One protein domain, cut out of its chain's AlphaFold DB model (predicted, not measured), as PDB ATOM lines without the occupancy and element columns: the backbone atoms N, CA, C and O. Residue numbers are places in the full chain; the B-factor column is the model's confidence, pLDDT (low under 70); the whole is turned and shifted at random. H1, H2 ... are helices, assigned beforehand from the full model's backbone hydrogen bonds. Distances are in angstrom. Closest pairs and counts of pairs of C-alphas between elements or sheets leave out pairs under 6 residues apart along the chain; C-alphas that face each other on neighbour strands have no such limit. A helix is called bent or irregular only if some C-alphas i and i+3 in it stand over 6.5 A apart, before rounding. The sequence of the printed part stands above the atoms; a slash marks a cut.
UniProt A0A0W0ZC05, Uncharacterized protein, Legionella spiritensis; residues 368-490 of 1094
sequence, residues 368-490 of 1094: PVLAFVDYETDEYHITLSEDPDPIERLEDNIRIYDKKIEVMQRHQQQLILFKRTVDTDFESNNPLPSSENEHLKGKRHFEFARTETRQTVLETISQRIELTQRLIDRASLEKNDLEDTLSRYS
ATOM      1  N   PRO A 368     208.531 203.648 180.463       75.12
ATOM      2  CA  PRO A 368     208.324 203.138 181.814       75.12
ATOM      3  C   PRO A 368     206.959 202.446 181.986       75.12
ATOM      4  O   PRO A 368     205.932 202.973 181.558       75.12
ATOM      5  N   VAL A 369     206.929 201.326 182.718       70.69
ATOM      6  CA  VAL A 369     205.700 200.595 183.095       70.69
ATOM      7  C   VAL A 369     205.646 200.391 184.615       70.69
ATOM      8  O   VAL A 369     206.680 200.184 185.253       70.69
ATOM      9  N   LEU A 370     204.446 200.439 185.205       76.38
ATOM     10  CA  LEU A 370     204.226 200.288 186.645       76.38
ATOM     11  C   LEU A 370     203.458 198.997 186.978       76.38
ATOM     12  O   LEU A 370     202.252 198.914 186.789       76.38
ATOM     13  N   ALA A 371     204.155 198.006 187.540       67.31
ATOM     14  CA  ALA A 371     203.709 196.608 187.679       67.31
ATOM     15  C   ALA A 371     202.533 196.310 188.653       67.31
ATOM     16  O   ALA A 371     202.388 195.181 189.114       67.31
ATOM     17  N   PHE A 372     201.718 197.304 189.013       68.56
ATOM     18  CA  PHE A 372     200.458 197.131 189.763       68.56
ATOM     19  C   PHE A 372     199.346 198.097 189.310       68.56
ATOM     20  O   PHE A 372     198.341 198.246 190.011       68.56
ATOM     21  N   VAL A 373     199.558 198.770 188.177       72.00
ATOM     22  CA  VAL A 373     198.570 199.570 187.452       72.00
ATOM     23  C   VAL A 373     198.292 198.856 186.139       72.00
ATOM     24  O   VAL A 373     199.230 198.513 185.420       72.00
ATOM     25  N   ASP A 374     197.018 198.660 185.835       73.94
ATOM     26  CA  ASP A 374     196.576 198.203 184.527       73.94
ATOM     27  C   ASP A 374     196.138 199.418 183.694       73.94
ATOM     28  O   ASP A 374     195.234 200.171 184.061       73.94
ATOM     29  N   TYR A 375     196.838 199.627 182.579       70.38
ATOM     30  CA  TYR A 375     196.616 200.739 181.656       70.38
ATOM     31  C   TYR A 375     195.493 200.465 180.641       70.38
ATOM     32  O   TYR A 375     195.101 201.393 179.938       70.38
ATOM     33  N   GLU A 376     194.973 199.234 180.558       72.25
ATOM     34  CA  GLU A 376     193.827 198.875 179.708       72.25
ATOM     35  C   GLU A 376     192.492 198.948 180.470       72.25
ATOM     36  O   GLU A 376     191.463 199.252 179.869       72.25
ATOM     37  N   THR A 377     192.498 198.720 181.791       71.19
ATOM     38  CA  THR A 377     191.280 198.713 182.632       71.19
ATOM     39  C   THR A 377     191.103 199.935 183.544       71.19
ATOM     40  O   THR A 377     190.081 200.032 184.220       71.19
ATOM     41  N   ASP A 378     192.044 200.892 183.551       72.56
ATOM     42  CA  ASP A 378     192.057 202.058 184.463       72.56
ATOM     43  C   ASP A 378     192.126 201.675 185.972       72.56
ATOM     44  O   ASP A 378     191.761 202.471 186.848       72.56
ATOM     45  N   GLU A 379     192.612 200.474 186.317       72.06
ATOM     46  CA  GLU A 379     192.673 199.974 187.701       72.06
ATOM     47  C   GLU A 379     194.079 200.009 188.337       72.06
ATOM     48  O   GLU A 379     195.118 199.935 187.677       72.06
ATOM     49  N   TYR A 380     194.118 200.075 189.675       76.56
ATOM     50  CA  TYR A 380     195.309 199.779 190.475       76.56
ATOM     51  C   TYR A 380     194.984 198.800 191.598       76.56
ATOM     52  O   TYR A 380     193.870 198.769 192.119       76.56
ATOM     53  N   HIS A 381     195.988 198.044 192.043       74.12
ATOM     54  CA  HIS A 381     195.828 197.114 193.160       74.12
ATOM     55  C   HIS A 381     196.575 197.583 194.418       74.12
ATOM     56  O   HIS A 381     197.789 197.839 194.408       74.12
ATOM     57  N   ILE A 382     195.837 197.674 195.528       78.69
ATOM     58  CA  ILE A 382     196.332 197.942 196.882       78.69
ATOM     59  C   ILE A 382     195.821 196.833 197.806       78.69
ATOM     60  O   ILE A 382     194.655 196.455 197.753       78.69
ATOM     61  N   THR A 383     196.708 196.322 198.658       80.00
ATOM     62  CA  THR A 383     196.371 195.423 199.766       80.00
ATOM     63  C   THR A 383     196.354 196.256 201.041       80.00
ATOM     64  O   THR A 383     197.321 196.971 201.298       80.00
ATOM     65  N   LEU A 384     195.263 196.191 201.800       85.50
ATOM     66  CA  LEU A 384     195.075 196.937 203.047       85.50
ATOM     67  C   LEU A 384     195.489 196.095 204.265       85.50
ATOM     68  O   LEU A 384     195.588 194.873 204.177       85.50
ATOM     69  N   SER A 385     195.739 196.758 205.392       84.06
ATOM     70  CA  SER A 385     195.998 196.130 206.688       84.06
ATOM     71  C   SER A 385     194.712 195.564 207.301       84.06
ATOM     72  O   SER A 385     193.660 196.211 207.275       84.06
ATOM     73  N   GLU A 386     194.824 194.374 207.891       84.62
ATOM     74  CA  GLU A 386     193.758 193.664 208.614       84.62
ATOM     75  C   GLU A 386     193.918 193.758 210.147       84.62
ATOM     76  O   GLU A 386     193.275 193.004 210.875       84.62
ATOM     77  N   ASP A 387     194.780 194.653 210.651       81.69
ATOM     78  CA  ASP A 387     195.080 194.745 212.088       81.69
ATOM     79  C   ASP A 387     193.805 194.931 212.942       81.69
ATOM     80  O   ASP A 387     192.927 195.700 212.541       81.69
ATOM     81  N   PRO A 388     193.636 194.243 214.089       73.00
ATOM     82  CA  PRO A 388     192.443 194.384 214.921       73.00
ATOM     83  C   PRO A 388     192.212 195.801 215.475       73.00
ATOM     84  O   PRO A 388     191.046 196.208 215.564       73.00
ATOM     85  N   ASP A 389     193.253 196.569 215.815       79.88
ATOM     86  CA  ASP A 389     193.083 197.922 216.359       79.88
ATOM     87  C   ASP A 389     192.628 198.890 215.246       79.88
ATOM     88  O   ASP A 389     193.291 199.014 214.213       79.88
ATOM     89  N   PRO A 390     191.485 199.592 215.394       75.00
ATOM     90  CA  PRO A 390     191.006 200.515 214.371       75.00
ATOM     91  C   PRO A 390     191.942 201.704 214.115       75.00
ATOM     92  O   PRO A 390     191.915 202.234 213.008       75.00
ATOM     93  N   ILE A 391     192.757 202.125 215.084       75.25
ATOM     94  CA  ILE A 391     193.706 203.233 214.937       75.25
ATOM     95  C   ILE A 391     194.966 202.748 214.214       75.25
ATOM     96  O   ILE A 391     195.329 203.341 213.195       75.25
ATOM     97  N   GLU A 392     195.590 201.652 214.661       77.69
ATOM     98  CA  GLU A 392     196.799 201.121 214.004       77.69
ATOM     99  C   GLU A 392     196.492 200.656 212.568       77.69
ATOM    100  O   GLU A 392     197.230 200.995 211.638       77.69
ATOM    101  N   ARG A 393     195.331 200.020 212.339       84.06
ATOM    102  CA  ARG A 393     194.839 199.666 210.994       84.06
ATOM    103  C   ARG A 393     194.658 200.884 210.083       84.06
ATOM    104  O   ARG A 393     194.982 200.806 208.896       84.06
ATOM    105  N   LEU A 394     194.128 201.999 210.595       81.69
ATOM    106  CA  LEU A 394     193.979 203.232 209.811       81.69
ATOM    107  C   LEU A 394     195.342 203.861 209.498       81.69
ATOM    108  O   LEU A 394     195.577 204.219 208.344       81.69
ATOM    109  N   GLU A 395     196.251 203.949 210.473       81.56
ATOM    110  CA  GLU A 395     197.600 204.477 210.245       81.56
ATOM    111  C   GLU A 395     198.389 203.660 209.216       81.56
ATOM    112  O   GLU A 395     198.982 204.243 208.306       81.56
ATOM    113  N   ASP A 396     198.376 202.330 209.303       84.44
ATOM    114  CA  ASP A 396     199.081 201.489 208.332       84.44
ATOM    115  C   ASP A 396     198.453 201.557 206.937       84.44
ATOM    116  O   ASP A 396     199.186 201.634 205.949       84.44
ATOM    117  N   ASN A 397     197.124 201.653 206.826       86.94
ATOM    118  CA  ASN A 397     196.475 201.914 205.540       86.94
ATOM    119  C   ASN A 397     196.906 203.264 204.948       86.94
ATOM    120  O   ASN A 397     197.287 203.327 203.779       86.94
ATOM    121  N   ILE A 398     196.942 204.330 205.751       83.56
ATOM    122  CA  ILE A 398     197.431 205.653 205.336       83.56
ATOM    123  C   ILE A 398     198.891 205.575 204.847       83.56
ATOM    124  O   ILE A 398     199.203 206.104 203.779       83.56
ATOM    125  N   ARG A 399     199.769 204.848 205.556       85.81
ATOM    126  CA  ARG A 399     201.177 204.619 205.158       85.81
ATOM    127  C   ARG A 399     201.300 203.805 203.861       85.81
ATOM    128  O   ARG A 399     202.187 204.079 203.047       85.81
ATOM    129  N   ILE A 400     200.424 202.819 203.643       86.62
ATOM    130  CA  ILE A 400     200.349 202.035 202.399       86.62
ATOM    131  C   ILE A 400     199.948 202.939 201.225       86.62
ATOM    132  O   ILE A 400     200.611 202.905 200.183       86.62
ATOM    133  N   TYR A 401     198.926 203.783 201.401       86.06
ATOM    134  CA  TYR A 401     198.508 204.764 200.398       86.06
ATOM    135  C   TYR A 401     199.605 205.795 200.106       86.06
ATOM    136  O   TYR A 401     199.927 205.988 198.937       86.06
ATOM    137  N   ASP A 402     200.249 206.392 201.117       82.00
ATOM    138  CA  ASP A 402     201.362 207.338 200.914       82.00
ATOM    139  C   ASP A 402     202.499 206.708 200.092       82.00
ATOM    140  O   ASP A 402     202.961 207.291 199.111       82.00
ATOM    141  N   LYS A 403     202.900 205.472 200.415       85.44
ATOM    142  CA  LYS A 403     203.940 204.741 199.671       85.44
ATOM    143  C   LYS A 403     203.523 204.414 198.230       85.44
ATOM    144  O   LYS A 403     204.363 204.420 197.330       85.44
ATOM    145  N   LYS A 404     202.241 204.123 197.987       83.75
ATOM    146  CA  LYS A 404     201.688 203.864 196.646       83.75
ATOM    147  C   LYS A 404     201.587 205.146 195.814       83.75
ATOM    148  O   LYS A 404     201.992 205.137 194.654       83.75
ATOM    149  N   ILE A 405     201.123 206.242 196.414       83.81
ATOM    150  CA  ILE A 405     201.067 207.578 195.810       83.81
ATOM    151  C   ILE A 405     202.480 208.055 195.460       83.81
ATOM    152  O   ILE A 405     202.697 208.485 194.331       83.81
ATOM    153  N   GLU A 406     203.459 207.905 196.357       84.06
ATOM    154  CA  GLU A 406     204.855 208.266 196.084       84.06
ATOM    155  C   GLU A 406     205.421 207.479 194.888       84.06
ATOM    156  O   GLU A 406     206.057 208.052 194.003       84.06
ATOM    157  N   VAL A 407     205.165 206.169 194.815       84.50
ATOM    158  CA  VAL A 407     205.604 205.339 193.682       84.50
ATOM    159  C   VAL A 407     204.929 205.764 192.371       84.50
ATOM    160  O   VAL A 407     205.622 205.888 191.362       84.50
ATOM    161  N   MET A 408     203.625 206.057 192.374       84.81
ATOM    162  CA  MET A 408     202.928 206.568 191.186       84.81
ATOM    163  C   MET A 408     203.423 207.965 190.775       84.81
ATOM    164  O   MET A 408     203.602 208.216 189.589       84.81
ATOM    165  N   GLN A 409     203.726 208.855 191.726       84.12
ATOM    166  CA  GLN A 409     204.314 210.171 191.448       84.12
ATOM    167  C   GLN A 409     205.723 210.052 190.851       84.12
ATOM    168  O   GLN A 409     206.023 210.704 189.852       84.12
ATOM    169  N   ARG A 410     206.586 209.183 191.400       83.62
ATOM    170  CA  ARG A 410     207.908 208.884 190.816       83.62
ATOM    171  C   ARG A 410     207.773 208.335 189.393       83.62
ATOM    172  O   ARG A 410     208.521 208.752 188.513       83.62
ATOM    173  N   HIS A 411     206.803 207.453 189.156       84.75
ATOM    174  CA  HIS A 411     206.515 206.908 187.832       84.75
ATOM    175  C   HIS A 411     206.013 207.980 186.849       84.75
ATOM    176  O   HIS A 411     206.507 208.078 185.730       84.75
ATOM    177  N   GLN A 412     205.116 208.864 187.285       85.19
ATOM    178  CA  GLN A 412     204.667 210.009 186.495       85.19
ATOM    179  C   GLN A 412     205.834 210.945 186.134       85.19
ATOM    180  O   GLN A 412     205.922 211.400 184.996       85.19
ATOM    181  N   GLN A 413     206.772 211.194 187.057       82.19
ATOM    182  CA  GLN A 413     207.990 211.957 186.757       82.19
ATOM    183  C   GLN A 413     208.893 211.234 185.744       82.19
ATOM    184  O   GLN A 413     209.457 211.891 184.873       82.19
ATOM    185  N   GLN A 414     208.989 209.899 185.786       84.12
ATOM    186  CA  GLN A 414     209.680 209.120 184.748       84.12
ATOM    187  C   GLN A 414     208.994 209.260 183.379       84.12
ATOM    188  O   GLN A 414     209.688 209.483 182.394       84.12
ATOM    189  N   LEU A 415     207.659 209.209 183.310       84.94
ATOM    190  CA  LEU A 415     206.905 209.436 182.070       84.94
ATOM    191  C   LEU A 415     207.057 210.877 181.544       84.94
ATOM    192  O   LEU A 415     207.185 211.074 180.340       84.94
ATOM    193  N   ILE A 416     207.101 211.888 182.419       82.00
ATOM    194  CA  ILE A 416     207.339 213.296 182.042       82.00
ATOM    195  C   ILE A 416     208.770 213.498 181.522       82.00
ATOM    196  O   ILE A 416     208.973 214.221 180.545       82.00
ATOM    197  N   LEU A 417     209.766 212.860 182.145       83.88
ATOM    198  CA  LEU A 417     211.144 212.865 181.650       83.88
ATOM    199  C   LEU A 417     211.242 212.139 180.302       83.88
ATOM    200  O   LEU A 417     211.815 212.696 179.375       83.88
ATOM    201  N   PHE A 418     210.602 210.975 180.155       84.38
ATOM    202  CA  PHE A 418     210.536 210.237 178.893       84.38
ATOM    203  C   PHE A 418     209.843 211.048 177.784       84.38
ATOM    204  O   PHE A 418     210.392 211.141 176.690       84.38
ATOM    205  N   LYS A 419     208.726 211.743 178.070       85.75
ATOM    206  CA  LYS A 419     208.081 212.683 177.127       85.75
ATOM    207  C   LYS A 419     209.077 213.739 176.633       85.75
ATOM    208  O   LYS A 419     209.117 214.004 175.441       85.75
ATOM    209  N   ARG A 420     209.905 214.310 177.520       81.88
ATOM    210  CA  ARG A 420     210.934 215.306 177.155       81.88
ATOM    211  C   ARG A 420     212.104 214.711 176.370       81.88
ATOM    212  O   ARG A 420     212.565 215.350 175.431       81.88
ATOM    213  N   THR A 421     212.575 213.521 176.737       83.56
ATOM    214  CA  THR A 421     213.619 212.793 175.998       83.56
ATOM    215  C   THR A 421     213.145 212.478 174.584       83.56
ATOM    216  O   THR A 421     213.835 212.821 173.635       83.56
ATOM    217  N   VAL A 422     211.930 211.945 174.414       83.44
ATOM    218  CA  VAL A 422     211.330 211.736 173.086       83.44
ATOM    219  C   VAL A 422     211.182 213.065 172.337       83.44
ATOM    220  O   VAL A 422     211.630 213.169 171.201       83.44
ATOM    221  N   ASP A 423     210.629 214.108 172.957       80.00
ATOM    222  CA  ASP A 423     210.412 215.400 172.285       80.00
ATOM    223  C   ASP A 423     211.714 216.108 171.850       80.00
ATOM    224  O   ASP A 423     211.704 216.875 170.888       80.00
ATOM    225  N   THR A 424     212.839 215.816 172.519       78.88
ATOM    226  CA  THR A 424     214.174 216.347 172.184       78.88
ATOM    227  C   THR A 424     214.911 215.459 171.174       78.88
ATOM    228  O   THR A 424     215.412 215.949 170.162       78.88
ATOM    229  N   ASP A 425     214.956 214.148 171.422       81.56
ATOM    230  CA  ASP A 425     215.893 213.225 170.770       81.56
ATOM    231  C   ASP A 425     215.259 212.448 169.599       81.56
ATOM    232  O   ASP A 425     215.972 211.861 168.780       81.56
ATOM    233  N   PHE A 426     213.925 212.456 169.448       83.00
ATOM    234  CA  PHE A 426     213.247 211.784 168.326       83.00
ATOM    235  C   PHE A 426     213.678 212.356 166.968       83.00
ATOM    236  O   PHE A 426     213.681 211.633 165.975       83.00
ATOM    237  N   GLU A 427     214.093 213.623 166.901       80.31
ATOM    238  CA  GLU A 427     214.604 214.225 165.665       80.31
ATOM    239  C   GLU A 427     216.051 213.842 165.336       80.31
ATOM    240  O   GLU A 427     216.373 213.705 164.156       80.31
ATOM    241  N   SER A 428     216.907 213.627 166.341       80.12
ATOM    242  CA  SER A 428     218.277 213.129 166.141       80.12
ATOM    243  C   SER A 428     218.323 211.622 165.890       80.12
ATOM    244  O   SER A 428     219.185 211.154 165.150       80.12
ATOM    245  N   ASN A 429     217.381 210.871 166.465       79.38
ATOM    246  CA  ASN A 429     217.267 209.424 166.282       79.38
ATOM    247  C   ASN A 429     216.493 209.055 165.000       79.38
ATOM    248  O   ASN A 429     216.628 207.937 164.509       79.38
ATOM    249  N   ASN A 430     215.727 209.996 164.430       81.56
ATOM    250  CA  ASN A 430     215.116 209.902 163.101       81.56
ATOM    251  C   ASN A 430     215.607 211.063 162.209       81.56
ATOM    252  O   ASN A 430     214.843 212.000 161.931       81.56
ATOM    253  N   PRO A 431     216.885 211.051 161.779       80.62
ATOM    254  CA  PRO A 431     217.391 212.047 160.844       80.62
ATOM    255  C   PRO A 431     216.644 211.941 159.510       80.62
ATOM    256  O   PRO A 431     216.304 210.849 159.054       80.62
ATOM    257  N   LEU A 432     216.392 213.087 158.875       79.12
ATOM    258  CA  LEU A 432     215.822 213.127 157.527       79.12
ATOM    259  C   LEU A 432     216.816 212.494 156.531       79.12
ATOM    260  O   LEU A 432     218.021 212.718 156.688       79.12
ATOM    261  N   PRO A 433     216.355 211.758 155.501       72.00
ATOM    262  CA  PRO A 433     217.234 211.266 154.447       72.00
ATOM    263  C   PRO A 433     218.007 212.411 153.788       72.00
ATOM    264  O   PRO A 433     217.435 213.446 153.441       72.00
ATOM    265  N   SER A 434     219.313 212.227 153.610       59.84
ATOM    266  CA  SER A 434     220.178 213.172 152.903       59.84
ATOM    267  C   SER A 434     220.119 212.921 151.393       59.84
ATOM    268  O   SER A 434     221.118 212.519 150.798       59.84
ATOM    269  N   SER A 435     218.942 213.096 150.787       53.59
ATOM    270  CA  SER A 435     218.800 213.038 149.333       53.59
ATOM    271  C   SER A 435     219.299 214.339 148.697       53.59
ATOM    272  O   SER A 435     219.017 215.438 149.173       53.59
ATOM    273  N   GLU A 436     220.053 214.217 147.602       51.53
ATOM    274  CA  GLU A 436     220.611 215.359 146.852       51.53
ATOM    275  C   GLU A 436     219.522 216.118 146.051       51.53
ATOM    276  O   GLU A 436     219.759 217.190 145.497       51.53
ATOM    277  N   ASN A 437     218.293 215.591 146.046       49.38
ATOM    278  CA  ASN A 437     217.117 216.087 145.334       49.38
ATOM    279  C   ASN A 437     216.435 217.297 146.028       49.38
ATOM    280  O   ASN A 437     215.217 217.297 146.224       49.38
ATOM    281  N   GLU A 438     217.178 218.370 146.346       49.22
ATOM    282  CA  GLU A 438     216.610 219.627 146.896       49.22
ATOM    283  C   GLU A 438     215.523 220.258 145.997       49.22
ATOM    284  O   GLU A 438     214.683 221.028 146.465       49.22
ATOM    285  N   HIS A 439     215.508 219.915 144.705       48.31
ATOM    286  CA  HIS A 439     214.535 220.401 143.724       48.31
ATOM    287  C   HIS A 439     213.091 219.937 143.978       48.31
ATOM    288  O   HIS A 439     212.153 220.576 143.495       48.31
ATOM    289  N   LEU A 440     212.880 218.866 144.753       51.31
ATOM    290  CA  LEU A 440     211.550 218.450 145.194       51.31
ATOM    291  C   LEU A 440     211.272 218.920 146.621       51.31
ATOM    292  O   LEU A 440     212.094 218.799 147.524       51.31
ATOM    293  N   LYS A 441     210.022 219.329 146.878       52.62
ATOM    294  CA  LYS A 441     209.523 219.679 148.226       52.62
ATOM    295  C   LYS A 441     209.518 218.491 149.214       52.62
ATOM    296  O   LYS A 441     209.073 218.660 150.348       52.62
ATOM    297  N   GLY A 442     210.035 217.322 148.812       54.53
ATOM    298  CA  GLY A 442     210.107 216.065 149.562       54.53
ATOM    299  C   GLY A 442     210.578 216.231 151.004       54.53
ATOM    300  O   GLY A 442     209.966 215.658 151.901       54.53
ATOM    301  N   LYS A 443     211.567 217.097 151.267       63.44
ATOM    302  CA  LYS A 443     212.039 217.382 152.634       63.44
ATOM    303  C   LYS A 443     210.904 217.747 153.601       63.44
ATOM    304  O   LYS A 443     210.845 217.177 154.686       63.44
ATOM    305  N   ARG A 444     209.939 218.579 153.181       65.62
ATOM    306  CA  ARG A 444     208.758 218.949 153.994       65.62
ATOM    307  C   ARG A 444     207.828 217.773 154.292       65.62
ATOM    308  O   ARG A 444     207.011 217.850 155.204       65.62
ATOM    309  N   HIS A 445     207.923 216.704 153.516       67.19
ATOM    310  CA  HIS A 445     207.086 215.517 153.618       67.19
ATOM    311  C   HIS A 445     207.733 214.428 154.480       67.19
ATOM    312  O   HIS A 445     207.037 213.822 155.293       67.19
ATOM    313  N   PHE A 446     209.062 214.278 154.418       73.25
ATOM    314  CA  PHE A 446     209.827 213.570 155.451       73.25
ATOM    315  C   PHE A 446     209.698 214.283 156.811       73.25
ATOM    316  O   PHE A 446     209.426 213.635 157.821       73.25
ATOM    317  N   GLU A 447     209.797 215.620 156.843       74.50
ATOM    318  CA  GLU A 447     209.527 216.439 158.036       74.50
ATOM    319  C   GLU A 447     208.108 216.195 158.567       74.50
ATOM    320  O   GLU A 447     207.963 215.852 159.736       74.50
ATOM    321  N   PHE A 448     207.075 216.280 157.715       75.81
ATOM    322  CA  PHE A 448     205.684 216.047 158.119       75.81
ATOM    323  C   PHE A 448     205.458 214.638 158.680       75.81
ATOM    324  O   PHE A 448     204.944 214.522 159.786       75.81
ATOM    325  N   ALA A 449     205.889 213.578 157.986       73.88
ATOM    326  CA  ALA A 449     205.721 212.198 158.453       73.88
ATOM    327  C   ALA A 449     206.442 211.938 159.790       73.88
ATOM    328  O   ALA A 449     205.933 211.227 160.660       73.88
ATOM    329  N   ARG A 450     207.615 212.556 159.987       84.69
ATOM    330  CA  ARG A 450     208.364 212.504 161.249       84.69
ATOM    331  C   ARG A 450     207.637 213.252 162.369       84.69
ATOM    332  O   ARG A 450     207.570 212.735 163.480       84.69
ATOM    333  N   THR A 451     207.074 214.429 162.092       80.50
ATOM    334  CA  THR A 451     206.281 215.212 163.055       80.50
ATOM    335  C   THR A 451     204.966 214.517 163.417       80.50
ATOM    336  O   THR A 451     204.630 214.451 164.592       80.50
ATOM    337  N   GLU A 452     204.262 213.949 162.438       79.38
ATOM    338  CA  GLU A 452     203.038 213.152 162.602       79.38
ATOM    339  C   GLU A 452     203.299 211.936 163.508       79.38
ATOM    340  O   GLU A 452     202.646 211.774 164.537       79.38
ATOM    341  N   THR A 453     204.348 211.158 163.217       79.12
ATOM    342  CA  THR A 453     204.735 210.001 164.045       79.12
ATOM    343  C   THR A 453     205.166 210.414 165.461       79.12
ATOM    344  O   THR A 453     204.748 209.796 166.443       79.12
ATOM    345  N   ARG A 454     205.972 211.482 165.591       83.38
ATOM    346  CA  ARG A 454     206.368 212.073 166.886       83.38
ATOM    347  C   ARG A 454     205.138 212.460 167.707       83.38
ATOM    348  O   ARG A 454     205.077 212.135 168.890       83.38
ATOM    349  N   GLN A 455     204.156 213.103 167.079       83.19
ATOM    350  CA  GLN A 455     202.918 213.530 167.723       83.19
ATOM    351  C   GLN A 455     202.135 212.331 168.279       83.19
ATOM    352  O   GLN A 455     201.795 212.340 169.459       83.19
ATOM    353  N   THR A 456     201.937 211.258 167.504       80.56
ATOM    354  CA  THR A 456     201.239 210.042 167.974       80.56
ATOM    355  C   THR A 456     201.918 209.394 169.193       80.56
ATOM    356  O   THR A 456     201.247 208.979 170.145       80.56
ATOM    357  N   VAL A 457     203.257 209.339 169.209       83.00
ATOM    358  CA  VAL A 457     204.028 208.832 170.361       83.00
ATOM    359  C   VAL A 457     203.860 209.750 171.580       83.00
ATOM    360  O   VAL A 457     203.562 209.270 172.676       83.00
ATOM    361  N   LEU A 458     203.990 211.069 171.405       82.94
ATOM    362  CA  LEU A 458     203.834 212.049 172.487       82.94
ATOM    363  C   LEU A 458     202.405 212.092 173.048       82.94
ATOM    364  O   LEU A 458     202.235 212.284 174.255       82.94
ATOM    365  N   GLU A 459     201.386 211.874 172.219       81.88
ATOM    366  CA  GLU A 459     199.988 211.745 172.639       81.88
ATOM    367  C   GLU A 459     199.771 210.479 173.469       81.88
ATOM    368  O   GLU A 459     199.205 210.564 174.558       81.88
ATOM    369  N   THR A 460     200.309 209.334 173.042       82.50
ATOM    370  CA  THR A 460     200.211 208.066 173.789       82.50
ATOM    371  C   THR A 460     200.901 208.161 175.157       82.50
ATOM    372  O   THR A 460     200.347 207.740 176.177       82.50
ATOM    373  N   ILE A 461     202.075 208.801 175.224       83.06
ATOM    374  CA  ILE A 461     202.756 209.089 176.497       83.06
ATOM    375  C   ILE A 461     201.915 210.053 177.357       83.06
ATOM    376  O   ILE A 461     201.775 209.847 178.564       83.06
ATOM    377  N   SER A 462     201.307 211.082 176.755       82.00
ATOM    378  CA  SER A 462     200.477 212.063 177.473       82.00
ATOM    379  C   SER A 462     199.197 211.441 178.046       82.00
ATOM    380  O   SER A 462     198.850 211.728 179.192       82.00
ATOM    381  N   GLN A 463     198.552 210.526 177.317       83.12
ATOM    382  CA  GLN A 463     197.413 209.741 177.806       83.12
ATOM    383  C   GLN A 463     197.795 208.919 179.046       83.12
ATOM    384  O   GLN A 463     197.074 208.948 180.044       83.12
ATOM    385  N   ARG A 464     198.965 208.259 179.052       82.88
ATOM    386  CA  ARG A 464     199.459 207.534 180.241       82.88
ATOM    387  C   ARG A 464     199.832 208.457 181.406       82.88
ATOM    388  O   ARG A 464     199.654 208.059 182.559       82.88
ATOM    389  N   ILE A 465     200.294 209.684 181.150       81.81
ATOM    390  CA  ILE A 465     200.527 210.700 182.195       81.81
ATOM    391  C   ILE A 465     199.199 211.156 182.827       81.81
ATOM    392  O   ILE A 465     199.119 211.221 184.058       81.81
ATOM    393  N   GLU A 466     198.152 211.424 182.032       81.56
ATOM    394  CA  GLU A 466     196.821 211.789 182.555       81.56
ATOM    395  C   GLU A 466     196.159 210.602 183.276       81.56
ATOM    396  O   GLU A 466     195.610 210.783 184.359       81.56
ATOM    397  N   LEU A 467     196.284 209.373 182.760       83.19
ATOM    398  CA  LEU A 467     195.845 208.148 183.442       83.19
ATOM    399  C   LEU A 467     196.539 207.992 184.803       83.19
ATOM    400  O   LEU A 467     195.867 207.893 185.826       83.19
ATOM    401  N   THR A 468     197.872 208.090 184.849       82.81
ATOM    402  CA  THR A 468     198.629 208.026 186.111       82.81
ATOM    403  C   THR A 468     198.192 209.133 187.082       82.81
ATOM    404  O   THR A 468     198.055 208.871 188.277       82.81
ATOM    405  N   GLN A 469     197.880 210.345 186.597       84.00
ATOM    406  CA  GLN A 469     197.302 211.403 187.434       84.00
ATOM    407  C   GLN A 469     195.914 211.027 187.971       84.00
ATOM    408  O   GLN A 469     195.663 211.235 189.154       84.00
ATOM    409  N   ARG A 470     195.020 210.453 187.152       78.19
ATOM    410  CA  ARG A 470     193.682 209.999 187.588       78.19
ATOM    411  C   ARG A 470     193.777 208.952 188.707       78.19
ATOM    412  O   ARG A 470     192.994 209.013 189.655       78.19
ATOM    413  N   LEU A 471     194.766 208.059 188.645       83.31
ATOM    414  CA  LEU A 471     195.027 207.056 189.684       83.31
ATOM    415  C   LEU A 471     195.642 207.656 190.959       83.31
ATOM    416  O   LEU A 471     195.186 207.334 192.055       83.31
ATOM    417  N   ILE A 472     196.604 208.582 190.837       82.12
ATOM    418  CA  ILE A 472     197.133 209.364 191.973       82.12
ATOM    419  C   ILE A 472     196.003 210.127 192.675       82.12
ATOM    420  O   ILE A 472     195.907 210.099 193.900       82.12
ATOM    421  N   ASP A 473     195.131 210.778 191.908       78.06
ATOM    422  CA  ASP A 473     193.978 211.534 192.397       78.06
ATOM    423  C   ASP A 473     192.971 210.652 193.150       78.06
ATOM    424  O   ASP A 473     192.415 211.085 194.162       78.06
ATOM    425  N   ARG A 474     192.721 209.432 192.658       81.06
ATOM    426  CA  ARG A 474     191.826 208.455 193.294       81.06
ATOM    427  C   ARG A 474     192.433 207.904 194.583       81.06
ATOM    428  O   ARG A 474     191.784 207.972 195.622       81.06
ATOM    429  N   ALA A 475     193.693 207.475 194.548       82.25
ATOM    430  CA  ALA A 475     194.405 207.000 195.731       82.25
ATOM    431  C   ALA A 475     194.539 208.100 196.797       82.25
ATOM    432  O   ALA A 475     194.447 207.819 197.987       82.25
ATOM    433  N   SER A 476     194.695 209.362 196.384       79.19
ATOM    434  CA  SER A 476     194.707 210.511 197.300       79.19
ATOM    435  C   SER A 476     193.335 210.773 197.924       79.19
ATOM    436  O   SER A 476     193.275 211.191 199.075       79.19
ATOM    437  N   LEU A 477     192.231 210.526 197.207       77.75
ATOM    438  CA  LEU A 477     190.880 210.625 197.771       77.75
ATOM    439  C   LEU A 477     190.630 209.508 198.794       77.75
ATOM    440  O   LEU A 477     190.285 209.807 199.931       77.75
ATOM    441  N   GLU A 478     190.902 208.256 198.419       82.75
ATOM    442  CA  GLU A 478     190.774 207.095 199.310       82.75
ATOM    443  C   GLU A 478     191.660 207.250 200.566       82.75
ATOM    444  O   GLU A 478     191.221 206.961 201.679       82.75
ATOM    445  N   LYS A 479     192.870 207.817 200.424       85.75
ATOM    446  CA  LYS A 479     193.719 208.211 201.557       85.75
ATOM    447  C   LYS A 479     193.087 209.316 202.413       85.75
ATOM    448  O   LYS A 479     193.065 209.189 203.633       85.75
ATOM    449  N   ASN A 480     192.589 210.393 201.804       74.56
ATOM    450  CA  ASN A 480     191.988 211.510 202.539       74.56
ATOM    451  C   ASN A 480     190.767 211.064 203.352       74.56
ATOM    452  O   ASN A 480     190.592 211.532 204.469       74.56
ATOM    453  N   ASP A 481     189.955 210.139 202.840       76.19
ATOM    454  CA  ASP A 481     188.796 209.616 203.571       76.19
ATOM    455  C   ASP A 481     189.225 208.743 204.775       76.19
ATOM    456  O   ASP A 481     188.569 208.752 205.823       76.19
ATOM    457  N   LEU A 482     190.378 208.062 204.692       80.31
ATOM    458  CA  LEU A 482     191.023 207.400 205.837       80.31
ATOM    459  C   LEU A 482     191.627 208.406 206.837       80.31
ATOM    460  O   LEU A 482     191.508 208.196 208.043       80.31
ATOM    461  N   GLU A 483     192.244 209.502 206.373       72.94
ATOM    462  CA  GLU A 483     192.776 210.564 207.247       72.94
ATOM    463  C   GLU A 483     191.652 211.340 207.963       72.94
ATOM    464  O   GLU A 483     191.758 211.566 209.170       72.94
ATOM    465  N   ASP A 484     190.550 211.658 207.273       66.50
ATOM    466  CA  ASP A 484     189.324 212.222 207.858       66.50
ATOM    467  C   ASP A 484     188.749 211.265 208.916       66.50
ATOM    468  O   ASP A 484     188.424 211.691 210.028       66.50
ATOM    469  N   THR A 485     188.688 209.959 208.623       74.62
ATOM    470  CA  THR A 485     188.230 208.935 209.580       74.62
ATOM    471  C   THR A 485     189.137 208.874 210.814       74.62
ATOM    472  O   THR A 485     188.642 208.944 211.939       74.62
ATOM    473  N   LEU A 486     190.462 208.822 210.635       75.38
ATOM    474  CA  LEU A 486     191.441 208.815 211.730       75.38
ATOM    475  C   LEU A 486     191.389 210.106 212.568       75.38
ATOM    476  O   LEU A 486     191.581 210.065 213.785       75.38
ATOM    477  N   SER A 487     191.091 211.254 211.952       65.31
ATOM    478  CA  SER A 487     191.015 212.546 212.647       65.31
ATOM    479  C   SER A 487     189.933 212.587 213.734       65.31
ATOM    480  O   SER A 487     190.094 213.281 214.740       65.31
ATOM    481  N   ARG A 488     188.869 211.784 213.597       66.56
ATOM    482  CA  ARG A 488     187.820 211.637 214.619       66.56
ATOM    483  C   ARG A 488     188.352 210.957 215.883       66.56
ATOM    484  O   ARG A 488     187.982 211.359 216.981       66.56
ATOM    485  N   TYR A 489     189.300 210.030 215.738       63.25
ATOM    486  CA  TYR A 489     189.917 209.289 216.844       63.25
ATOM    487  C   TYR A 489     191.150 209.974 217.468       63.25
ATOM    488  O   TYR A 489     191.536 209.608 218.575       63.25
ATOM    489  N   SER A 490     191.779 210.963 216.811       70.38
ATOM    490  CA  SER A 490     193.031 211.581 217.298       70.38
ATOM    491  C   SER A 490     193.041 213.113 217.260       70.38
ATOM    492  O   SER A 490     193.166 213.739 216.204       70.38
TER     493      SER A 490
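What this domain is: This is residues 368 to 490 of the 1094 residues of an uncharacterized protein of Legionella spiritensis (UniProt A0A0W0ZC05). Two long helices, H1 and H2, lie side by side as a long helical hairpin, joined at one end by a loop whose residues 436 to 441 stick out. A stretch without named elements, residues 368 to 389, begins near the middle of the hairpin's length, folds back on itself in a small loop, and runs to the end where H1 starts. The printed part has 123 residues with two named helices, H1 then H2, and no named strand; the class is all helix. The whole is extended, with a radius of gyration of the C-alphas of 22.4 A, and forms a rod spanning 79 by 21 by 19 A.

Where its parts are: Residues 368 to 389 come first, with C-alpha 368 at (208.324, 203.138, 181.814). H1 holds residues 390 to 429 and measures 55.5 A from first to last C-alpha, beginning at C-alpha 390 at (191.006, 200.515, 214.371). It has a kink of 40 degrees near residue 423 and is only just irregular: C-alphas 424 and 427 are 6.9 A apart. H2 holds residues 443 to 489, measures 68.4 A, and ends at C-alpha 489 at (189.917, 209.289, 216.844).

How they stand to each other: Residues 373 to 374 pair with residues 379 to 380, antiparallel. H1 and H2 form a helical hairpin and touch, with 38 pairs of C-alphas within 8 A. Their closest C-alphas, those of Ile 405 and Ile 472, are 5.8 A apart. They run opposite ways at a shallow tilt of 11 degrees. The O i to N i+4 pairs within hydrogen-bond range number 34 of 36 in H1 and 41 of 43 in H2.

The domain as a whole: The two C-alphas farthest apart, those of Asp 389 and His 439, are 79.0 A apart. The printed part has no cut. The link from H1 to H2, 13 residues, is long, and its residues 436 to 441 stand free. The mean pLDDT of the printed part is 77.2, with residues 371 to 372, 434 to 445, 484 and 487 to 489 under 70.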